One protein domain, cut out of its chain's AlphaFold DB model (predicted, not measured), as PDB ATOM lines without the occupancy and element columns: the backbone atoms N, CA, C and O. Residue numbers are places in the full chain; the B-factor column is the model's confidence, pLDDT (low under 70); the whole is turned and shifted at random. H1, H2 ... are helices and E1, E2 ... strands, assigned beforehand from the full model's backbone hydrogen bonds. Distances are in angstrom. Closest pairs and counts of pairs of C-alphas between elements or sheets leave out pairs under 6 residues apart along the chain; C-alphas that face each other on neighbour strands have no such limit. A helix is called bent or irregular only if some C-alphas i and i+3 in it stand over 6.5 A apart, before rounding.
ATOM      1  N   PHE A   3      37.699  -0.078  41.599       96.62
ATOM      2  CA  PHE A   3      37.449   0.963  40.609       96.62
ATOM      3  C   PHE A   3      38.682   1.158  39.731       96.62
ATOM      4  O   PHE A   3      39.801   1.265  40.233       96.62
ATOM      5  N   SER A   4      38.473   1.251  38.422       97.50
ATOM      6  CA  SER A   4      39.452   1.796  37.487       97.50
ATOM      7  C   SER A   4      38.783   2.921  36.719       97.50
ATOM      8  O   SER A   4      37.715   2.739  36.138       97.50
ATOM      9  N   VAL A   5      39.389   4.104  36.781       96.12
ATOM     10  CA  VAL A   5      38.875   5.311  36.139       96.12
ATOM     11  C   VAL A   5      39.788   5.660  34.975       96.12
ATOM     12  O   VAL A   5      41.006   5.791  35.138       96.12
ATOM     13  N   LYS A   6      39.204   5.829  33.791       95.12
ATOM     14  CA  LYS A   6      39.892   6.310  32.594       95.12
ATOM     15  C   LYS A   6      39.175   7.534  32.064       95.12
ATOM     16  O   LYS A   6      37.970   7.505  31.849       95.12
ATOM     17  N   SER A   7      39.939   8.593  31.823       92.56
ATOM     18  CA  SER A   7      39.458   9.787  31.138       92.56
ATOM     19  C   SER A   7      40.141   9.890  29.784       92.56
ATOM     20  O   SER A   7      41.371   9.969  29.698       92.56
ATOM     21  N   TYR A   8      39.346   9.817  28.719       89.25
ATOM     22  CA  TYR A   8      39.826   9.989  27.358       89.25
ATOM     23  C   TYR A   8      38.776  10.744  26.549       89.25
ATOM     24  O   TYR A   8      37.689  10.239  26.315       89.25
ATOM     25  N   GLU A   9      39.097  11.954  26.104       87.44
ATOM     26  CA  GLU A   9      38.170  12.742  25.291       87.44
ATOM     27  C   GLU A   9      38.028  12.139  23.891       87.44
ATOM     28  O   GLU A   9      39.012  11.961  23.161       87.44
ATOM     29  N   LEU A  10      36.788  11.853  23.492       82.31
ATOM     30  CA  LEU A  10      36.481  11.490  22.118       82.31
ATOM     31  C   LEU A  10      36.623  12.728  21.219       82.31
ATOM     32  O   LEU A  10      35.889  13.706  21.365       82.31
ATOM     33  N   ASN A  11      37.560  12.684  20.266       75.50
ATOM     34  CA  ASN A  11      37.683  13.704  19.226       75.50
ATOM     35  C   ASN A  11      36.918  13.251  17.963       75.50
ATOM     36  O   ASN A  11      37.390  12.340  17.280       75.50
ATOM     37  N   PRO A  12      35.774  13.872  17.625       65.50
ATOM     38  CA  PRO A  12      34.927  13.434  16.515       65.50
ATOM     39  C   PRO A  12      35.509  13.746  15.123       65.50
ATOM     40  O   PRO A  12      35.002  13.230  14.131       65.50
ATOM     41  N   LEU A  13      36.565  14.566  15.026       66.50
ATOM     42  CA  LEU A  13      37.104  15.059  13.750       66.50
ATOM     43  C   LEU A  13      38.014  14.052  13.021       66.50
ATOM     44  O   LEU A  13      38.166  14.132  11.806       66.50
ATOM     45  N   ASN A  14      38.611  13.089  13.730       55.94
ATOM     46  CA  ASN A  14      39.428  12.038  13.116       55.94
ATOM     47  C   ASN A  14      38.540  10.826  12.829       55.94
ATOM     48  O   ASN A  14      38.003  10.279  13.787       55.94
ATOM     49  N   ALA A  15      38.400  10.426  11.556       61.06
ATOM     50  CA  ALA A  15      37.680   9.239  11.058       61.06
ATOM     51  C   ALA A  15      36.819   8.533  12.133       61.06
ATOM     52  O   ALA A  15      37.373   7.733  12.894       61.06
ATOM     53  N   PRO A  16      35.501   8.814  12.218       75.31
ATOM     54  CA  PRO A  16      34.667   8.510  13.385       75.31
ATOM     55  C   PRO A  16      34.893   7.110  13.966       75.31
ATOM     56  O   PRO A  16      35.178   6.973  15.150       75.31
ATOM     57  N   MET A  17      34.921   6.074  13.123       79.56
ATOM     58  CA  MET A  17      35.172   4.689  13.545       79.56
ATOM     59  C   MET A  17      36.530   4.465  14.231       79.56
ATOM     60  O   MET A  17      36.601   3.748  15.227       79.56
ATOM     61  N   VAL A  18      37.604   5.083  13.738       82.56
ATOM     62  CA  VAL A  18      38.955   4.952  14.311       82.56
ATOM     63  C   VAL A  18      39.026   5.634  15.675       82.56
ATOM     64  O   VAL A  18      39.614   5.089  16.610       82.56
ATOM     65  N   SER A  19      38.406   6.807  15.816       83.19
ATOM     66  CA  SER A  19      38.342   7.513  17.102       83.19
ATOM     67  C   SER A  19      37.494   6.764  18.129       83.19
ATOM     68  O   SER A  19      37.923   6.644  19.276       83.19
ATOM     69  N   LEU A  20      36.365   6.180  17.711       84.00
ATOM     70  CA  LEU A  20      35.510   5.335  18.552       84.00
ATOM     71  C   LEU A  20      36.262   4.088  19.044       84.00
ATOM     72  O   LEU A  20      36.325   3.840  20.244       84.00
ATOM     73  N   GLN A  21      36.916   3.345  18.145       86.75
ATOM     74  CA  GLN A  21      37.719   2.168  18.514       86.75
ATOM     75  C   GLN A  21      38.887   2.531  19.436       86.75
ATOM     76  O   GLN A  21      39.188   1.820  20.398       86.75
ATOM     77  N   ARG A  22      39.555   3.660  19.166       87.94
ATOM     78  CA  ARG A  22      40.649   4.148  20.008       87.94
ATOM     79  C   ARG A  22      40.157   4.499  21.406       87.94
ATOM     80  O   ARG A  22      40.868   4.188  22.363       87.94
ATOM     81  N   TRP A  23      38.992   5.136  21.511       90.94
ATOM     82  CA  TRP A  23      38.357   5.440  22.786       90.94
ATOM     83  C   TRP A  23      37.977   4.157  23.521       90.94
ATOM     84  O   TRP A  23      38.429   3.974  24.643       90.94
ATOM     85  N   GLN A  24      37.284   3.220  22.866       89.75
ATOM     86  CA  GLN A  24      36.872   1.943  23.459       89.75
ATOM     87  C   GLN A  24      38.058   1.190  24.069       89.75
ATOM     88  O   GLN A  24      38.022   0.781  25.230       89.75
ATOM     89  N   ARG A  25      39.158   1.077  23.318       90.81
ATOM     90  CA  ARG A  25      40.379   0.433  23.807       90.81
ATOM     91  C   ARG A  25      40.949   1.155  25.033       90.81
ATOM     92  O   ARG A  25      41.240   0.528  26.044       90.81
ATOM     93  N   LYS A  26      41.102   2.480  24.961       92.44
ATOM     94  CA  LYS A  26      41.778   3.268  26.006       92.44
ATOM     95  C   LYS A  26      40.945   3.504  27.264       92.44
ATOM     96  O   LYS A  26      41.507   3.577  28.354       92.44
ATOM     97  N   ALA A  27      39.640   3.693  27.112       91.94
ATOM     98  CA  ALA A  27      38.737   4.027  28.203       91.94
ATOM     99  C   ALA A  27      38.173   2.764  28.864       91.94
ATOM    100  O   ALA A  27      38.151   2.682  30.088       91.94
ATOM    101  N   VAL A  28      37.811   1.749  28.070       93.00
ATOM    102  CA  VAL A  28      37.126   0.548  28.567       93.00
ATOM    103  C   VAL A  28      38.090  -0.629  28.718       93.00
ATOM    104  O   VAL A  28      38.268  -1.136  29.823       93.00
ATOM    105  N   GLU A  29      38.754  -1.068  27.645       94.31
ATOM    106  CA  GLU A  29      39.575  -2.294  27.692       94.31
ATOM    107  C   GLU A  29      40.794  -2.148  28.615       94.31
ATOM    108  O   GLU A  29      41.100  -3.044  29.402       94.31
ATOM    109  N   ASP A  30      41.484  -1.006  28.569       95.31
ATOM    110  CA  ASP A  30      42.606  -0.710  29.466       95.31
ATOM    111  C   ASP A  30      42.167  -0.664  30.937       95.31
ATOM    112  O   ASP A  30      42.901  -1.131  31.811       95.31
ATOM    113  N   SER A  31      40.975  -0.123  31.209       96.50
ATOM    114  CA  SER A  31      40.372  -0.080  32.547       96.50
ATOM    115  C   SER A  31      40.089  -1.491  33.070       96.50
ATOM    116  O   SER A  31      40.535  -1.869  34.155       96.50
ATOM    117  N   ILE A  32      39.471  -2.336  32.241       96.75
ATOM    118  CA  ILE A  32      39.201  -3.746  32.553       96.75
ATOM    119  C   ILE A  32      40.499  -4.510  32.851       96.75
ATOM    120  O   ILE A  32      40.587  -5.238  33.842       96.75
ATOM    121  N   ARG A  33      41.547  -4.310  32.042       96.31
ATOM    122  CA  ARG A  33      42.859  -4.932  32.287       96.31
ATOM    123  C   ARG A  33      43.462  -4.504  33.627       96.31
ATOM    124  O   ARG A  33      44.053  -5.345  34.306       96.31
ATOM    125  N   GLN A  34      43.303  -3.239  34.022       96.69
ATOM    126  CA  GLN A  34      43.732  -2.755  35.337       96.69
ATOM    127  C   GLN A  34      42.936  -3.391  36.479       96.69
ATOM    128  O   GLN A  34      43.547  -3.799  37.464       96.69
ATOM    129  N   LEU A  35      41.616  -3.543  36.332       97.69
ATOM    130  CA  LEU A  35      40.763  -4.195  37.334       97.69
ATOM    131  C   LEU A  35      41.217  -5.635  37.600       97.69
ATOM    132  O   LEU A  35      41.445  -6.001  38.751       97.69
ATOM    133  N   TYR A  36      41.447  -6.422  36.545       96.00
ATOM    134  CA  TYR A  36      41.954  -7.792  36.691       96.00
ATOM    135  C   TYR A  36      43.375  -7.859  37.261       96.00
ATOM    136  O   TYR A  36      43.746  -8.849  37.886       96.00
ATOM    137  N   GLY A  37      44.201  -6.839  37.020       95.06
ATOM    138  CA  GLY A  37      45.514  -6.725  37.652       95.06
ATOM    139  C   GLY A  37      45.415  -6.453  39.153       95.06
ATOM    140  O   GLY A  37      46.066  -7.136  39.937       95.06
ATOM    141  N   ALA A  38      44.573  -5.493  39.540       94.62
ATOM    142  CA  ALA A  38      44.355  -5.113  40.933       94.62
ATOM    143  C   ALA A  38      43.746  -6.257  41.753       94.62
ATOM    144  O   ALA A  38      44.157  -6.490  42.887       94.62
ATOM    145  N   GLU A  39      42.816  -7.009  41.168       94.81
ATOM    146  CA  GLU A  39      42.210  -8.169  41.819       94.81
ATOM    147  C   GLU A  39      43.230  -9.251  42.179       94.81
ATOM    148  O   GLU A  39      43.255  -9.694  43.323       94.81
ATOM    149  N   ARG A  40      44.142  -9.602  41.260       92.81
ATOM    150  CA  ARG A  40      45.246 -10.532  41.566       92.81
ATOM    151  C   ARG A  40      46.126 -10.032  42.712       92.81
ATOM    152  O   ARG A  40      46.636 -10.822  43.496       92.81
ATOM    153  N   GLY A  41      46.309  -8.715  42.823       91.38
ATOM    154  CA  GLY A  41      46.994  -8.112  43.968       91.38
ATOM    155  C   GLY A  41      46.228  -8.312  45.280       91.38
ATOM    156  O   GLY A  41      46.828  -8.634  46.307       91.38
ATOM    157  N   LEU A  42      44.896  -8.185  45.256       91.38
ATOM    158  CA  LEU A  42      44.056  -8.407  46.435       91.38
ATOM    159  C   LEU A  42      44.080  -9.857  46.923       91.38
ATOM    160  O   LEU A  42      44.003 -10.062  48.132       91.38
ATOM    161  N   GLU A  43      44.237 -10.846  46.040       87.81
ATOM    162  CA  GLU A  43      44.388 -12.261  46.430       87.81
ATOM    163  C   GLU A  43      45.588 -12.488  47.363       87.81
ATOM    164  O   GLU A  43      45.555 -13.369  48.215       87.81
ATOM    165  N   GLN A  44      46.629 -11.660  47.251       88.00
ATOM    166  CA  GLN A  44      47.835 -11.730  48.085       88.00
ATOM    167  C   GLN A  44      47.803 -10.738  49.257       88.00
ATOM    168  O   GLN A  44      48.667 -10.771  50.133       88.00
ATOM    169  N   THR A  45      46.809  -9.846  49.293       89.88
ATOM    170  CA  THR A  45      46.704  -8.791  50.302       89.88
ATOM    171  C   THR A  45      45.892  -9.272  51.502       89.88
ATOM    172  O   THR A  45      44.735  -9.692  51.380       89.88
ATOM    173  N   THR A  46      46.484  -9.170  52.688       90.06
ATOM    174  CA  THR A  46      45.867  -9.583  53.958       90.06
ATOM    175  C   THR A  46      45.391  -8.407  54.807       90.06
ATOM    176  O   THR A  46      44.512  -8.588  55.642       90.06
ATOM    177  N   HIS A  47      45.920  -7.200  54.585       88.81
ATOM    178  CA  HIS A  47      45.630  -6.005  55.381       88.81
ATOM    179  C   HIS A  47      45.629  -4.759  54.493       88.81
ATOM    180  O   HIS A  47      46.268  -4.732  53.443       88.81
ATOM    181  N   VAL A  48      44.946  -3.707  54.936       87.12
ATOM    182  CA  VAL A  48      45.074  -2.363  54.364       87.12
ATOM    183  C   VAL A  48      46.467  -1.823  54.684       87.12
ATOM    184  O   VAL A  48      46.918  -1.938  55.818       87.12
ATOM    185  N   THR A  49      47.146  -1.202  53.723       87.19
ATOM    186  CA  THR A  49      48.395  -0.467  53.977       87.19
ATOM    187  C   THR A  49      48.070   0.993  54.275       87.19
ATOM    188  O   THR A  49      47.338   1.633  53.518       87.19
ATOM    189  N   ARG A  50      48.582   1.525  55.387       83.31
ATOM    190  CA  ARG A  50      48.409   2.937  55.757       83.31
ATOM    191  C   ARG A  50      49.303   3.843  54.911       83.31
ATOM    192  O   ARG A  50      50.244   3.387  54.268       83.31
ATOM    193  N   PHE A  51      49.020   5.147  54.939       84.50
ATOM    194  CA  PHE A  51      49.799   6.152  54.204       84.50
ATOM    195  C   PHE A  51      51.289   6.166  54.588       84.50
ATOM    196  O   PHE A  51      52.141   6.400  53.739       84.50
ATOM    197  N   ASP A  52      51.608   5.867  55.846       85.75
ATOM    198  CA  ASP A  52      52.979   5.754  56.362       85.75
ATOM    199  C   ASP A  52      53.651   4.399  56.046       85.75
ATOM    200  O   ASP A  52      54.764   4.138  56.499       85.75
ATOM    201  N   GLY A  53      52.986   3.523  55.285       87.06
ATOM    202  CA  GLY A  53      53.468   2.188  54.929       87.06
ATOM    203  C   GLY A  53      53.236   1.118  55.999       87.06
ATOM    204  O   GLY A  53      53.533  -0.053  55.755       87.06
ATOM    205  N   THR A  54      52.688   1.471  57.163       84.81
ATOM    206  CA  THR A  54      52.414   0.504  58.234       84.81
ATOM    207  C   THR A  54      51.162  -0.335  57.953       84.81
ATOM    208  O   THR A  54      50.321   0.000  57.111       84.81
ATOM    209  N   GLN A  55      51.032  -1.462  58.659       84.62
ATOM    210  CA  GLN A  55      49.847  -2.313  58.563       84.62
ATOM    211  C   GLN A  55      48.625  -1.624  59.189       84.62
ATOM    212  O   GLN A  55      48.646  -1.137  60.320       84.62
ATOM    213  N   GLY A  56      47.545  -1.574  58.420       82.50
ATOM    214  CA  GLY A  56      46.228  -1.099  58.814       82.50
ATOM    215  C   GLY A  56      45.287  -2.246  59.170       82.50
ATOM    216  O   GLY A  56      45.701  -3.278  59.691       82.50
ATOM    217  N   LEU A  57      43.996  -2.041  58.911       83.00
ATOM    218  CA  LEU A  57      42.953  -3.011  59.239       83.00
ATOM    219  C   LEU A  57      43.143  -4.317  58.450       83.00
ATOM    220  O   LEU A  57      43.464  -4.254  57.258       83.00
ATOM    221  N   PRO A  58      42.904  -5.486  59.064       85.69
ATOM    222  CA  PRO A  58      42.890  -6.743  58.333       85.69
ATOM    223  C   PRO A  58      41.752  -6.749  57.311       85.69
ATOM    224  O   PRO A  58      40.655  -6.239  57.558       85.69
ATOM    225  N   LEU A  59      42.016  -7.341  56.151       87.25
ATOM    226  CA  LEU A  59      40.977  -7.671  55.188       87.25
ATOM    227  C   LEU A  59      40.311  -8.995  55.593       87.25
ATOM    228  O   LEU A  59      40.979  -9.850  56.177       87.25
ATOM    229  N   PRO A  60      39.030  -9.215  55.238       88.81
ATOM    230  CA  PRO A  60      38.367 -10.505  55.442       88.81
ATOM    231  C   PRO A  60      39.150 -11.667  54.819       88.81
ATOM    232  O   PRO A  60      39.960 -11.452  53.907       88.81
ATOM    233  N   ALA A  61      38.891 -12.902  55.255       89.88
ATOM    234  CA  ALA A  61      39.458 -14.075  54.596       89.88
ATOM    235  C   ALA A  61      39.032 -14.111  53.122       89.88
ATOM    236  O   ALA A  61      37.957 -13.634  52.769       89.88
ATOM    237  N   ILE A  62      39.880 -14.652  52.244       90.38
ATOM    238  CA  ILE A  62      39.659 -14.606  50.787       90.38
ATOM    239  C   ILE A  62      38.304 -15.213  50.398       90.38
ATOM    240  O   ILE A  62      37.619 -14.652  49.549       90.38
ATOM    241  N   LEU A  63      37.901 -16.304  51.056       90.94
ATOM    242  CA  LEU A  63      36.638 -17.002  50.797       90.94
ATOM    243  C   LEU A  63      35.395 -16.160  51.125       90.94
ATOM    244  O   LEU A  63      34.349 -16.371  50.520       90.94
ATOM    245  N   ASP A  64      35.526 -15.172  52.011       90.81
ATOM    246  CA  ASP A  64      34.431 -14.287  52.424       90.81
ATOM    247  C   ASP A  64      34.373 -13.001  51.582       90.81
ATOM    248  O   ASP A  64      33.517 -12.134  51.786       90.81
ATOM    249  N   ARG A  65      35.310 -12.816  50.639       91.12
ATOM    250  CA  ARG A  65      35.392 -11.596  49.829       91.12
ATOM    251  C   ARG A  65      34.489 -11.701  48.609       91.12
ATOM    252  O   ARG A  65      34.696 -12.531  47.731       91.12
ATOM    253  N   ARG A  66      33.578 -10.737  48.472       92.38
ATOM    254  CA  ARG A  66      32.893 -10.449  47.206       92.38
ATOM    255  C   ARG A  66      33.533  -9.247  46.512       92.38
ATOM    256  O   ARG A  66      33.624  -8.159  47.087       92.38
ATOM    257  N   ILE A  67      33.960  -9.428  45.263       93.69
ATOM    258  CA  ILE A  67      34.622  -8.384  44.471       93.69
ATOM    259  C   ILE A  67      33.705  -7.927  43.335       93.69
ATOM    260  O   ILE A  67      33.475  -8.652  42.375       93.69
ATOM    261  N   HIS A  68      33.247  -6.678  43.423       97.12
ATOM    262  CA  HIS A  68      32.609  -5.969  42.314       97.12
ATOM    263  C   HIS A  68      33.656  -5.148  41.554       97.12
ATOM    264  O   HIS A  68      34.351  -4.328  42.166       97.12
ATOM    265  N   ARG A  69      33.770  -5.368  40.239       98.06
ATOM    266  CA  ARG A  69      34.703  -4.671  39.338       98.06
ATOM    267  C   ARG A  69      33.973  -3.557  38.604       98.06
ATOM    268  O   ARG A  69      32.974  -3.827  37.942       98.06
ATOM    269  N   ILE A  70      34.473  -2.334  38.708       98.12
ATOM    270  CA  ILE A  70      33.802  -1.140  38.199       98.12
ATOM    271  C   ILE A  70      34.785  -0.357  37.328       98.12
ATOM    272  O   ILE A  70      35.774   0.198  37.809       98.12
ATOM    273  N   SER A  71      34.515  -0.332  36.030       97.62
ATOM    274  CA  SER A  71      35.193   0.515  35.058       97.62
ATOM    275  C   SER A  71      34.420   1.819  34.912       97.62
ATOM    276  O   SER A  71      33.260   1.805  34.516       97.62
ATOM    277  N   VAL A  72      35.071   2.945  35.185       96.38
ATOM    278  CA  VAL A  72      34.524   4.283  34.951       96.38
ATOM    279  C   VAL A  72      35.213   4.874  33.725       96.38
ATOM    280  O   VAL A  72      36.408   5.170  33.757       96.38
ATOM    281  N   SER A  73      34.468   5.005  32.629       94.12
ATOM    282  CA  SER A  73      34.973   5.394  31.306       94.12
ATOM    283  C   SER A  73      34.437   6.773  30.912       94.12
ATOM    284  O   SER A  73      33.314   6.897  30.436       94.12
ATOM    285  N   LEU A  74      35.246   7.814  31.122       92.50
ATOM    286  CA  LEU A  74      34.877   9.222  30.924       92.50
ATOM    287  C   LEU A  74      35.317   9.752  29.548       92.50
ATOM    288  O   LEU A  74      36.300   9.277  28.968       92.50
ATOM    289  N   GLY A  75      34.630  10.789  29.064       87.88
ATOM    290  CA  GLY A  75      34.923  11.508  27.819       87.88
ATOM    291  C   GLY A  75      34.222  10.932  26.584       87.88
ATOM    292  O   GLY A  75      34.517  11.341  25.457       87.88
ATOM    293  N   GLY A  76      33.304   9.979  26.791       84.12
ATOM    294  CA  GLY A  76      32.494   9.356  25.742       84.12
ATOM    295  C   GLY A  76      31.260  10.176  25.346       84.12
ATOM    296  O   GLY A  76      30.736   9.978  24.250       84.12
ATOM    297  N   LYS A  77      30.812  11.110  26.205       82.88
ATOM    298  CA  LYS A  77      29.697  12.053  25.961       82.88
ATOM    299  C   LYS A  77      28.386  11.385  25.519       82.88
ATOM    300  O   LYS A  77      27.649  11.946  24.714       82.88
ATOM    301  N   GLY A  78      28.135  10.153  25.968       78.75
ATOM    302  CA  GLY A  78      26.967   9.358  25.563       78.75
ATOM    303  C   GLY A  78      26.955   8.923  24.090       78.75
ATOM    304  O   GLY A  78      25.985   8.326  23.636       78.75
ATOM    305  N   LEU A  79      28.023   9.192  23.329       78.50
ATOM    306  CA  LEU A  79      28.118   8.855  21.903       78.50
ATOM    307  C   LEU A  79      28.510   7.391  21.664       78.50
ATOM    308  O   LEU A  79      28.426   6.902  20.537       78.50
ATOM    309  N   ILE A  80      28.975   6.702  22.708       78.94
ATOM    310  CA  ILE A  80      29.460   5.325  22.647       78.94
ATOM    311  C   ILE A  80      28.648   4.491  23.629       78.94
ATOM    312  O   ILE A  80      28.731   4.737  24.833       78.94
ATOM    313  N   PRO A  81      27.906   3.480  23.147       79.31
ATOM    314  CA  PRO A  81      27.270   2.519  24.028       79.31
ATOM    315  C   PRO A  81      28.329   1.775  24.843       79.31
ATOM    316  O   PRO A  81      29.207   1.106  24.290       79.31
ATOM    317  N   ILE A  82      28.229   1.871  26.162       85.88
ATOM    318  CA  ILE A  82      29.011   1.067  27.097       85.88
ATOM    319  C   ILE A  82      28.151  -0.076  27.628       85.88
ATOM    320  O   ILE A  82      26.939   0.056  27.782       85.88
ATOM    321  N   ILE A  83      28.778  -1.229  27.861       88.12
ATOM    322  CA  ILE A  83      28.065  -2.454  28.223       88.12
ATOM    323  C   ILE A  83      28.736  -3.084  29.438       88.12
ATOM    324  O   ILE A  83      29.889  -3.518  29.363       88.12
ATOM    325  N   SER A  84      27.979  -3.185  30.529       93.62
ATOM    326  CA  SER A  84      28.307  -4.012  31.691       93.62
ATOM    327  C   SER A  84      28.031  -5.481  31.376       93.62
ATOM    328  O   SER A  84      26.909  -5.838  31.006       93.62
ATOM    329  N   ARG A  85      29.049  -6.337  31.488       93.62
ATOM    330  CA  ARG A  85      28.961  -7.780  31.194       93.62
ATOM    331  C   ARG A  85      30.146  -8.545  31.773       93.62
ATOM    332  O   ARG A  85      31.081  -7.949  32.303       93.62
ATOM    333  N   ASP A  86      30.141  -9.863  31.610       94.00
ATOM    334  CA  ASP A  86      31.344 -10.675  31.788       94.00
ATOM    335  C   ASP A  86      32.275 -10.536  30.569       94.00
ATOM    336  O   ASP A  86      31.861 -10.735  29.424       94.00
ATOM    337  N   PHE A  87      33.537 -10.174  30.816       92.06
ATOM    338  CA  PHE A  87      34.590 -10.058  29.797       92.06
ATOM    339  C   PHE A  87      35.543 -11.272  29.789       92.06
ATOM    340  O   PHE A  87      36.687 -11.179  29.345       92.06
ATOM    341  N   GLY A  88      35.069 -12.422  30.274       91.81
ATOM    342  CA  GLY A  88      35.767 -13.710  30.311       91.81
ATOM    343  C   GLY A  88      36.465 -14.018  31.638       91.81
ATOM    344  O   GLY A  88      37.099 -15.064  31.761       91.81
ATOM    345  N   ARG A  89      36.399 -13.113  32.620       92.94
ATOM    346  CA  ARG A  89      36.997 -13.275  33.961       92.94
ATOM    347  C   ARG A  89      36.096 -12.685  35.045       92.94
ATOM    348  O   ARG A  89      36.567 -12.042  35.980       92.94
ATOM    349  N   GLY A  90      34.793 -12.872  34.882       93.00
ATOM    350  CA  GLY A  90      33.775 -12.342  35.768       93.00
ATOM    351  C   GLY A  90      33.228 -10.996  35.303       93.00
ATOM    352  O   GLY A  90      33.825 -10.274  34.494       93.00
ATOM    353  N   PHE A  91      32.064 -10.669  35.862       96.50
ATOM    354  CA  PHE A  91      31.304  -9.472  35.537       96.50
ATOM    355  C   PHE A  91      32.093  -8.188  35.832       96.50
ATOM    356  O   PHE A  91      32.783  -8.074  36.855       96.50
ATOM    357  N   VAL A  92      31.982  -7.224  34.919       97.88
ATOM    358  CA  VAL A  92      32.494  -5.862  35.057       97.88
ATOM    359  C   VAL A  92      31.349  -4.894  34.794       97.88
ATOM    360  O   VAL A  92      30.740  -4.906  33.723       97.88
ATOM    361  N   HIS A  93      31.107  -4.022  35.765       97.38
ATOM    362  CA  HIS A  93      30.238  -2.863  35.621       97.38
ATOM    363  C   HIS A  93      30.988  -1.785  34.845       97.38
ATOM    364  O   HIS A  93      32.067  -1.374  35.269       97.38
ATOM    365  N   VAL A  94      30.468  -1.350  33.702       96.00
ATOM    366  CA  VAL A  94      31.060  -0.268  32.908       96.00
ATOM    367  C   VAL A  94      30.121   0.923  32.982       96.00
ATOM    368  O   VAL A  94      28.996   0.845  32.501       96.00
ATOM    369  N   PHE A  95      30.589   2.005  33.597       95.62
ATOM    370  CA  PHE A  95      29.828   3.228  33.832       95.62
ATOM    371  C   PHE A  95      30.455   4.406  33.086       95.62
ATOM    372  O   PHE A  95      31.681   4.513  32.993       95.62
ATOM    373  N   ASP A  96      29.610   5.293  32.572       92.88
ATOM    374  CA  ASP A  96      30.005   6.567  31.984       92.88
ATOM    375  C   ASP A  96      29.915   7.689  33.026       92.88
ATOM    376  O   ASP A  96      29.545   7.490  34.186       92.88
ATOM    377  N   GLU A  97      30.301   8.887  32.606       91.38
ATOM    378  CA  GLU A  97      30.239  10.101  33.419       91.38
ATOM    379  C   GLU A  97      28.827  10.422  33.935       91.38
ATOM    380  O   GLU A  97      28.681  10.838  35.085       91.38
ATOM    381  N   GLU A  98      27.796  10.192  33.118       92.56
ATOM    382  CA  GLU A  98      26.407  10.463  33.487       92.56
ATOM    383  C   GLU A  98      25.943   9.497  34.579       92.56
ATOM    384  O   GLU A  98      25.465   9.920  35.636       92.56
ATOM    385  N   PHE A  99      26.124   8.195  34.360       94.88
ATOM    386  CA  PHE A  99      25.663   7.197  35.307       94.88
ATOM    387  C   PHE A  99      26.444   7.235  36.617       94.88
ATOM    388  O   PHE A  99      25.839   7.055  37.667       94.88
ATOM    389  N   VAL A 100      27.754   7.515  36.608       94.69
ATOM    390  CA  VAL A 100      28.506   7.673  37.867       94.69
ATOM    391  C   VAL A 100      27.927   8.802  38.713       94.69
ATOM    392  O   VAL A 100      27.742   8.619  39.915       94.69
ATOM    393  N   TYR A 101      27.603   9.945  38.105       94.75
ATOM    394  CA  TYR A 101      26.968  11.044  38.828       94.75
ATOM    395  C   TYR A 101      25.621  10.620  39.430       94.75
ATOM    396  O   TYR A 101      25.374  10.846  40.615       94.75
ATOM    397  N   ILE A 102      24.775   9.956  38.637       97.12
ATOM    398  CA  ILE A 102      23.470   9.464  39.091       97.12
ATOM    399  C   ILE A 102      23.631   8.441  40.224       97.12
ATOM    400  O   ILE A 102      23.009   8.578  41.275       97.12
ATOM    401  N   ALA A 103      24.493   7.441  40.054       96.81
ATOM    402  CA  ALA A 103      24.703   6.388  41.036       96.81
ATOM    403  C   ALA A 103      25.234   6.944  42.364       96.81
ATOM    404  O   ALA A 103      24.727   6.582  43.419       96.81
ATOM    405  N   LEU A 104      26.197   7.871  42.335       94.69
ATOM    406  CA  LEU A 104      26.728   8.496  43.552       94.69
ATOM    407  C   LEU A 104      25.731   9.437  44.235       94.69
ATOM    408  O   LEU A 104      25.887   9.719  45.422       94.69
ATOM    409  N   LYS A 105      24.719   9.925  43.513       95.75
ATOM    410  CA  LYS A 105      23.627  10.716  44.081       95.75
ATOM    411  C   LYS A 105      22.573   9.823  44.738       95.75
ATOM    412  O   LYS A 105      22.182  10.077  45.873       95.75
ATOM    413  N   GLU A 106      22.119   8.798  44.026       96.94
ATOM    414  CA  GLU A 106      20.959   7.982  44.405       96.94
ATOM    415  C   GLU A 106      21.310   6.790  45.298       96.94
ATOM    416  O   GLU A 106      20.510   6.374  46.132       96.94
ATOM    417  N   LEU A 107      22.513   6.244  45.137       97.38
ATOM    418  CA  LEU A 107      23.038   5.100  45.880       97.38
ATOM    419  C   LEU A 107      24.211   5.557  46.752       97.38
ATOM    420  O   LEU A 107      25.288   4.970  46.762       97.38
ATOM    421  N   ASN A 108      24.016   6.666  47.466       95.50
ATOM    422  CA  ASN A 108      25.080   7.395  48.160       95.50
ATOM    423  C   ASN A 108      25.484   6.796  49.525       95.50
ATOM    424  O   ASN A 108      26.173   7.448  50.314       95.50
ATOM    425  N   THR A 109      25.068   5.560  49.812       97.56
ATOM    426  CA  THR A 109      25.614   4.739  50.897       97.56
ATOM    427  C   THR A 109      26.266   3.490  50.313       97.56
ATOM    428  O   THR A 109      25.895   3.011  49.241       97.56
ATOM    429  N   VAL A 110      27.248   2.931  51.026       96.44
ATOM    430  CA  VAL A 110      27.963   1.736  50.551       96.44
ATOM    431  C   VAL A 110      27.021   0.551  50.336       96.44
ATOM    432  O   VAL A 110      27.182  -0.188  49.368       96.44
ATOM    433  N   THR A 111      26.026   0.388  51.208       97.62
ATOM    434  CA  THR A 111      25.074  -0.724  51.152       97.62
ATOM    435  C   THR A 111      24.117  -0.570  49.977       97.62
ATOM    436  O   THR A 111      23.956  -1.521  49.218       97.62
ATOM    437  N   ASP A 112      23.566   0.631  49.760       98.12
ATOM    438  CA  ASP A 112      22.713   0.919  48.599       98.12
ATOM    439  C   ASP A 112      23.439   0.617  47.284       98.12
ATOM    440  O   ASP A 112      22.911  -0.068  46.404       98.12
ATOM    441  N   PHE A 113      24.684   1.082  47.168       98.19
ATOM    442  CA  PHE A 113      25.476   0.893  45.962       98.19
ATOM    443  C   PHE A 113      25.833  -0.579  45.727       98.19
ATOM    444  O   PHE A 113      25.633  -1.094  44.629       98.19
ATOM    445  N   VAL A 114      26.301  -1.294  46.755       97.69
ATOM    446  CA  VAL A 114      26.650  -2.721  46.642       97.69
ATOM    447  C   VAL A 114      25.425  -3.584  46.334       97.69
ATOM    448  O   VAL A 114      25.526  -4.499  45.516       97.69
ATOM    449  N   HIS A 115      24.266  -3.293  46.932       97.81
ATOM    450  CA  HIS A 115      23.025  -4.005  46.625       97.81
ATOM    451  C   HIS A 115      22.615  -3.835  45.162       97.81
ATOM    452  O   HIS A 115      22.256  -4.824  44.522       97.81
ATOM    453  N   TYR A 116      22.742  -2.628  44.602       98.25
ATOM    454  CA  TYR A 116      22.489  -2.412  43.180       98.25
ATOM    455  C   TYR A 116      23.452  -3.211  42.293       98.25
ATOM    456  O   TYR A 116      23.009  -3.911  41.385       98.25
ATOM    457  N   LEU A 117      24.762  -3.175  42.577       97.94
ATOM    458  CA  LEU A 117      25.759  -3.939  41.809       97.94
ATOM    459  C   LEU A 117      25.460  -5.444  41.836       97.94
ATOM    460  O   LEU A 117      25.539  -6.116  40.807       97.94
ATOM    461  N   ALA A 118      25.079  -5.971  43.001       97.50
ATOM    462  CA  ALA A 118      24.699  -7.367  43.158       97.50
ATOM    463  C   ALA A 118      23.419  -7.717  42.385       97.50
ATOM    464  O   ALA A 118      23.386  -8.730  41.687       97.50
ATOM    465  N   ALA A 119      22.387  -6.876  42.474       96.56
ATOM    466  CA  ALA A 119      21.157  -7.055  41.712       96.56
ATOM    467  C   ALA A 119      21.436  -7.018  40.203       96.56
ATOM    468  O   ALA A 119      20.889  -7.820  39.447       96.56
ATOM    469  N   ARG A 120      22.325  -6.122  39.761       95.06
ATOM    470  CA  ARG A 120      22.692  -5.973  38.353       95.06
ATOM    471  C   ARG A 120      23.409  -7.202  37.801       95.06
ATOM    472  O   ARG A 120      23.134  -7.601  36.666       95.06
ATOM    473  N   GLU A 121      24.310  -7.787  38.586       95.56
ATOM    474  CA  GLU A 121      25.007  -9.040  38.264       95.56
ATOM    475  C   GLU A 121      24.035 -10.219  38.148       95.56
ATOM    476  O   GLU A 121      24.105 -10.988  37.187       95.56
ATOM    477  N   ASN A 122      23.087 -10.328  39.083       94.06
ATOM    478  CA  ASN A 122      22.051 -11.360  39.038       94.06
ATOM    479  C   ASN A 122      21.178 -11.205  37.788       94.06
ATOM    480  O   ASN A 122      21.025 -12.162  37.030       94.06
ATOM    481  N   LEU A 123      20.716  -9.985  37.494       92.69
ATOM    482  CA  LEU A 123      19.932  -9.706  36.289       92.69
ATOM    483  C   LEU A 123      20.689 -10.068  35.007       92.69
ATOM    484  O   LEU A 123      20.093 -10.565  34.059       92.69
ATOM    485  N   ALA A 124      22.005  -9.844  34.952       91.56
ATOM    486  CA  ALA A 124      22.799 -10.234  33.787       91.56
ATOM    487  C   ALA A 124      22.820 -11.752  33.551       91.56
ATOM    488  O   ALA A 124      22.942 -12.189  32.408       91.56
ATOM    489  N   THR A 125      22.716 -12.531  34.629       90.38
ATOM    490  CA  THR A 125      22.660 -13.997  34.584       90.38
ATOM    491  C   THR A 125      21.264 -14.476  34.191       90.38
ATOM    492  O   THR A 125      21.136 -15.377  33.367       90.38
ATOM    493  N   GLU A 126      20.220 -13.855  34.744       89.62
ATOM    494  CA  GLU A 126      18.815 -14.199  34.484       89.62
ATOM    495  C   GLU A 126      18.330 -13.738  33.102       89.62
ATOM    496  O   GLU A 126      17.499 -14.396  32.483       89.62
ATOM    497  N   SER A 127      18.859 -12.623  32.594       87.75
ATOM    498  CA  SER A 127      18.499 -12.033  31.299       87.75
ATOM    499  C   SER A 127      19.737 -11.743  30.435       87.75
ATOM    500  O   SER A 127      20.091 -10.577  30.206       87.75
ATOM    501  N   PRO A 128      20.429 -12.783  29.924       85.62
ATOM    502  CA  PRO A 128      21.599 -12.598  29.077       85.62
ATOM    503  C   PRO A 128      21.252 -11.840  27.792       85.62
ATOM    504  O   PRO A 128      20.289 -12.160  27.099       85.62
ATOM    505  N   GLY A 129      22.069 -10.847  27.440       83.31
ATOM    506  CA  GLY A 129      21.886 -10.076  26.206       83.31
ATOM    507  C   GLY A 129      20.815  -8.982  26.271       83.31
ATOM    508  O   GLY A 129      20.495  -8.414  25.228       83.31
ATOM    509  N   LEU A 130      20.300  -8.662  27.464       87.81
ATOM    510  CA  LEU A 130      19.408  -7.523  27.685       87.81
ATOM    511  C   LEU A 130      20.007  -6.232  27.106       87.81
ATOM    512  O   LEU A 130      21.069  -5.775  27.538       87.81
ATOM    513  N   MET A 131      19.317  -5.642  26.131       87.88
ATOM    514  CA  MET A 131      19.698  -4.355  25.554       87.88
ATOM    515  C   MET A 131      19.098  -3.221  26.379       87.88
ATOM    516  O   MET A 131      17.895  -3.214  26.617       87.88
ATOM    517  N   ILE A 132      19.916  -2.250  26.779       90.19
ATOM    518  CA  ILE A 132      19.474  -1.110  27.588       90.19
ATOM    519  C   ILE A 132      19.646   0.161  26.762       90.19
ATOM    520  O   ILE A 132      20.741   0.719  26.664       90.19
ATOM    521  N   GLU A 133      18.570   0.597  26.120       89.19
ATOM    522  CA  GLU A 133      18.544   1.867  25.406       89.19
ATOM    523  C   GLU A 133      18.524   3.014  26.420       89.19
ATOM    524  O   GLU A 133      17.682   3.021  27.305       89.19
ATOM    525  N   GLY A 134      19.448   3.973  26.310       87.88
ATOM    526  CA  GLY A 134      19.590   5.074  27.279       87.88
ATOM    527  C   GLY A 134      20.595   4.815  28.411       87.88
ATOM    528  O   GLY A 134      20.926   5.742  29.154       87.88
ATOM    529  N   GLY A 135      21.147   3.598  28.490       90.19
ATOM    530  CA  GLY A 135      22.227   3.238  29.411       90.19
ATOM    531  C   GLY A 135      21.759   2.813  30.805       90.19
ATOM    532  O   GLY A 135      20.572   2.670  31.084       90.19
ATOM    533  N   GLU A 136      22.719   2.601  31.702       94.00
ATOM    534  CA  GLU A 136      22.504   1.983  33.022       94.00
ATOM    535  C   GLU A 136      21.526   2.777  33.922       94.00
ATOM    536  O   GLU A 136      20.849   2.190  34.766       94.00
ATOM    537  N   LYS A 137      21.358   4.091  33.697       95.44
ATOM    538  CA  LYS A 137      20.388   4.928  34.429       95.44
ATOM    539  C   LYS A 137      18.942   4.459  34.273       95.44
ATOM    540  O   LYS A 137      18.165   4.544  35.222       95.44
ATOM    541  N   GLU A 138      18.590   3.926  33.106       94.94
ATOM    542  CA  GLU A 138      17.236   3.437  32.839       94.94
ATOM    543  C   GLU A 138      16.938   2.198  33.676       94.94
ATOM    544  O   GLU A 138      15.841   2.032  34.209       94.94
ATOM    545  N   LEU A 139      17.953   1.356  33.859       95.00
ATOM    546  CA  LEU A 139      17.856   0.178  34.697       95.00
ATOM    547  C   LEU A 139      17.785   0.548  36.183       95.00
ATOM    548  O   LEU A 139      16.960  -0.002  36.916       95.00
ATOM    549  N   LEU A 140      18.587   1.521  36.622       97.12
ATOM    550  CA  LEU A 140      18.521   2.038  37.986       97.12
ATOM    551  C   LEU A 140      17.144   2.632  38.318       97.12
ATOM    552  O   LEU A 140      16.644   2.418  39.419       97.12
ATOM    553  N   ALA A 141      16.503   3.324  37.374       96.25
ATOM    554  CA  ALA A 141      15.145   3.832  37.555       96.25
ATOM    555  C   ALA A 141      14.155   2.702  37.869       96.25
ATOM    556  O   ALA A 141      13.406   2.780  38.842       96.25
ATOM    557  N   ILE A 142      14.201   1.617  37.086       94.75
ATOM    558  CA  ILE A 142      13.342   0.441  37.282       94.75
ATOM    559  C   ILE A 142      13.627  -0.205  38.641       94.75
ATOM    560  O   ILE A 142      12.687  -0.516  39.370       94.75
ATOM    561  N   TYR A 143      14.902  -0.358  39.002       96.19
ATOM    562  CA  TYR A 143      15.317  -0.883  40.303       96.19
ATOM    563  C   TYR A 143      14.728  -0.071  41.462       96.19
ATOM    564  O   TYR A 143      14.078  -0.626  42.346       96.19
ATOM    565  N   LEU A 144      14.923   1.250  41.452       95.69
ATOM    566  CA  LEU A 144      14.476   2.134  42.529       95.69
ATOM    567  C   LEU A 144      12.950   2.213  42.619       95.69
ATOM    568  O   LEU A 144      12.410   2.235  43.725       95.69
ATOM    569  N   PHE A 145      12.260   2.231  41.477       91.31
ATOM    570  CA  PHE A 145      10.801   2.308  41.420       91.31
ATOM    571  C   PHE A 145      10.117   1.040  41.948       91.31
ATOM    572  O   PHE A 145       9.034   1.116  42.521       91.31
ATOM    573  N   ASN A 146      10.764  -0.120  41.814       91.31
ATOM    574  CA  ASN A 146      10.226  -1.416  42.236       91.31
ATOM    575  C   ASN A 146      10.783  -1.874  43.592       91.31
ATOM    576  O   ASN A 146      11.055  -3.057  43.794       91.31
ATOM    577  N   GLY A 147      10.986  -0.938  44.524       91.00
ATOM    578  CA  GLY A 147      11.431  -1.273  45.880       91.00
ATOM    579  C   GLY A 147      12.809  -1.932  45.906       91.00
ATOM    580  O   GLY A 147      13.022  -2.892  46.648       91.00
ATOM    581  N   ARG A 148      13.735  -1.430  45.076       94.06
ATOM    582  CA  ARG A 148      15.134  -1.883  44.997       94.06
ATOM    583  C   ARG A 148      15.261  -3.334  44.549       94.06
ATOM    584  O   ARG A 148      16.108  -4.086  45.034       94.06
ATOM    585  N   GLN A 149      14.412  -3.723  43.605       93.44
ATOM    586  CA  GLN A 149      14.400  -5.048  43.003       93.44
ATOM    587  C   GLN A 149      14.113  -4.947  41.509       93.44
ATOM    588  O   GLN A 149      13.414  -4.052  41.036       93.44
ATOM    589  N   PHE A 150      14.660  -5.895  40.759       92.75
ATOM    590  CA  PHE A 150      14.317  -6.080  39.361       92.75
ATOM    591  C   PHE A 150      13.076  -6.974  39.267       92.75
ATOM    592  O   PHE A 150      13.074  -8.050  39.869       92.75
ATOM    593  N   PRO A 151      12.006  -6.562  38.562       88.00
ATOM    594  CA  PRO A 151      10.826  -7.407  38.451       88.00
ATOM    595  C   PRO A 151      11.148  -8.652  37.616       88.00
ATOM    596  O   PRO A 151      11.689  -8.540  36.516       88.00
ATOM    597  N   LYS A 152      10.785  -9.830  38.136       74.12
ATOM    598  CA  LYS A 152      11.178 -11.144  37.591       74.12
ATOM    599  C   LYS A 152      10.732 -11.386  36.142       74.12
ATOM    600  O   LYS A 152      11.436 -12.065  35.408       74.12
ATOM    601  N   ASP A 153       9.617 -10.778  35.733       69.62
ATOM    602  CA  ASP A 153       8.997 -10.993  34.417       69.62
ATOM    603  C   ASP A 153       8.992  -9.734  33.524       69.62
ATOM    604  O   ASP A 153       8.378  -9.732  32.458       69.62
ATOM    605  N   ALA A 154       9.616  -8.626  33.949       57.91
ATOM    606  CA  ALA A 154       9.403  -7.328  33.288       57.91
ATOM    607  C   ALA A 154      10.318  -7.055  32.093       57.91
ATOM    608  O   ALA A 154      10.007  -6.192  31.269       57.91
ATOM    609  N   PHE A 155      11.450  -7.746  31.986       68.88
ATOM    610  CA  PHE A 155      12.410  -7.425  30.941       68.88
ATOM    611  C   PHE A 155      12.111  -8.238  29.690       68.88
ATOM    612  O   PHE A 155      12.466  -9.408  29.566       68.88
ATOM    613  N   SER A 156      11.500  -7.569  28.708       63.72
ATOM    614  CA  SER A 156      11.709  -7.965  27.317       63.72
ATOM    615  C   SER A 156      13.218  -7.951  27.023       63.72
ATOM    616  O   SER A 156      13.996  -7.356  27.769       63.72
ATOM    617  N   SER A 157      13.671  -8.534  25.912       77.81
ATOM    618  CA  SER A 157      15.087  -8.464  25.507       77.81
ATOM    619  C   SER A 157      15.636  -7.028  25.355       77.81
ATOM    620  O   SER A 157      16.832  -6.847  25.116       77.81
ATOM    621  N   ARG A 158      14.781  -6.004  25.510       85.88
ATOM    622  CA  ARG A 158      15.101  -4.582  25.491       85.88
ATOM    623  C   ARG A 158      14.445  -3.804  26.647       85.88
ATOM    624  O   ARG A 158      13.264  -3.976  26.941       85.88
ATOM    625  N   ILE A 159      15.201  -2.878  27.230       88.69
ATOM    626  CA  ILE A 159      14.719  -1.740  28.022       88.69
ATOM    627  C   ILE A 159      14.796  -0.503  27.132       88.69
ATOM    628  O   ILE A 159      15.839  -0.253  26.527       88.69
ATOM    629  N   ASN A 160      13.697   0.245  27.051       89.38
ATOM    630  CA  ASN A 160      13.629   1.496  26.297       89.38
ATOM    631  C   ASN A 160      14.121   2.677  27.150       89.38
ATOM    632  O   ASN A 160      14.105   2.612  28.381       89.38
ATOM    633  N   SER A 161      14.502   3.771  26.496       92.38
ATOM    634  CA  SER A 161      14.842   5.026  27.173       92.38
ATOM    635  C   SER A 161      13.610   5.705  27.797       92.38
ATOM    636  O   SER A 161      12.473   5.448  27.393       92.38
ATOM    637  N   GLY A 162      13.832   6.573  28.791       94.75
ATOM    638  CA  GLY A 162      12.791   7.404  29.415       94.75
ATOM    639  C   GLY A 162      12.297   6.923  30.785       94.75
ATOM    640  O   GLY A 162      11.554   7.645  31.453       94.75
ATOM    641  N   ASN A 163      12.746   5.755  31.259       95.12
ATOM    642  CA  ASN A 163      12.453   5.279  32.615       95.12
ATOM    643  C   ASN A 163      13.046   6.228  33.661       95.12
ATOM    644  O   ASN A 163      12.377   6.575  34.634       95.12
ATOM    645  N   TRP A 164      14.285   6.681  33.446       96.75
ATOM    646  CA  TRP A 164      14.960   7.615  34.344       96.75
ATOM    647  C   TRP A 164      14.238   8.961  34.422       96.75
ATOM    648  O   TRP A 164      13.968   9.453  35.517       96.75
ATOM    649  N   GLU A 165      13.864   9.528  33.273       96.81
ATOM    650  CA  GLU A 165      13.122  10.791  33.216       96.81
ATOM    651  C   GLU A 165      11.765  10.680  33.927       96.81
ATOM    652  O   GLU A 165      11.441  11.505  34.785       96.81
ATOM    653  N   SER A 166      11.007   9.616  33.646       96.12
ATOM    654  CA  SER A 166       9.728   9.366  34.313       96.12
ATOM    655  C   SER A 166       9.884   9.171  35.824       96.12
ATOM    656  O   SER A 166       9.001   9.572  36.585       96.12
ATOM    657  N   PHE A 167      10.978   8.549  36.273       95.62
ATOM    658  CA  PHE A 167      11.248   8.327  37.690       95.62
ATOM    659  C   PHE A 167      11.506   9.645  38.428       95.62
ATOM    660  O   PHE A 167      10.869   9.904  39.448       95.62
ATOM    661  N   VAL A 168      12.372  10.514  37.897       96.06
ATOM    662  CA  VAL A 168      12.713  11.785  38.564       96.06
ATOM    663  C   VAL A 168      11.573  12.808  38.532       96.06
ATOM    664  O   VAL A 168      11.461  13.631  39.443       96.06
ATOM    665  N   GLN A 169      10.704  12.754  37.517       96.25
ATOM    666  CA  GLN A 169       9.501  13.593  37.430       96.25
ATOM    667  C   GLN A 169       8.371  13.114  38.355       96.25
ATOM    668  O   GLN A 169       7.407  13.847  38.583       96.25
ATOM    669  N   ASN A 170       8.472  11.906  38.917       95.06
ATOM    670  CA  ASN A 170       7.446  11.368  39.797       95.06
ATOM    671  C   ASN A 170       7.361  12.181  41.111       95.06
ATOM    672  O   ASN A 170       8.357  12.288  41.833       95.06
ATOM    673  N   PRO A 171       6.178  12.694  41.507       95.62
ATOM    674  CA  PRO A 171       6.022  13.407  42.776       95.62
ATOM    675  C   PRO A 171       6.451  12.600  44.013       95.62
ATOM    676  O   PRO A 171       6.921  13.179  44.991       95.62
TER     677      PRO A 171
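This is residues 3 to 171 of the 353 residues of an uncharacterized protein of Deltaproteobacteria bacterium (UniProt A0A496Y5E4). One long helix, H1, crosses one face of a small sheet of three parallel strands, E1 E4 E5, and reaches past the sheet at both ends: residues 13 to 18 stick out at one end, and the small hairpin E2 E3 follows at the other, far from the body. The remaining helices gather away from H1 as a loose group: H2 is on the opposite face, beside the strands, H3 grazes the sheet, H4 is next to H2, and H5 packs on H4, off the sheet. The printed part has 169 residues, with five named helices and five named strands in the order E1 H1 E2 E3 E4 E5 H2 H3 H4 H5. The three-stranded sheet is ordered E1, E4, E5 and E2 E3 is antiparallel; the class is mixed, helices and strands. The whole is compact, with a radius of gyration of the C-alphas of 17.6 A and spans of 49 by 45 by 30 A.

E1, residues 3 to 7, begins with C-alpha 3 at (37.449, 0.963, 40.609) and is 13.1 A long. H1, residues 16 to 44, runs 42.3 A from C-alpha 16 at (34.667, 8.510, 13.385) to C-alpha 44 at (47.835, -11.730, 48.085). It is neither bent nor irregular, but only just: C-alphas 27 and 30 are 6.2 A apart. The short strands E2, residues 47 to 49, and E3, residues 55 to 58, follow. E4, residues 69 to 74, is 16.2 A long, and E5, residues 91 to 95, 12.9 A. Then come H2, residues 97 to 106, 14.5 A; H3, residues 110 to 126, 24.4 A; H4, residues 136 to 145, 14.4 A; and H5, residues 163 to 168, ending with C-alpha 168 at (12.713, 11.785, 38.564).

In the three-stranded sheet E4 is the inner strand. E1 and E4 are parallel at 14 degrees, with N 6 and O 72 at 2.9 A. E4 and E5 are parallel at 26 degrees, with N 71 and O 93 at 2.8 A. H1 and this sheet form two layers, a helix on one face of a sheet. H1 lies over E1 and E4 at a height over the sheet of 8.0 A, and at 28 degrees to E4 on the local plane it only just runs along the strands. The closest C-alphas of H1 and E4 are those of Ala 27 and Ser 73, 5.1 A apart. The hairpin E2 E3 has N 56 and O 48 at 2.7 A, and E3 is apart from E4. H2 is on the face opposite to H1, over none of the strands, but only just, with 2 of its 10 C-alphas falling on E5. H3 only grazes the sheet with residues 117 to 125. H2 and H4 only just touch, with 3 pairs of C-alphas within 8 A, the closest being Phe 99 and Lys 137 at 5.8 A; they run the same way at a shallow tilt of 17 degrees. H4 and H5 touch at a steep tilt of 59 degrees, the C-alphas of Ala 141 and Trp 164 being closest at 5.0 A. Every O i to N i+4 pair is within hydrogen-bond range in H2, H3, H4 and H5; in H1, 22 of 25 are.

The two C-alphas farthest apart are those of Asp 52 and Ser 156, 52.3 A. The printed part has no cut. The links E4 to E5 and H4 to H5 are long. Residues 131 to 132 pair with residues 158 to 159 in parallel. The mean pLDDT of the printed part is 90.2, and residues 12 to 15 and 153 to 156 are under 70.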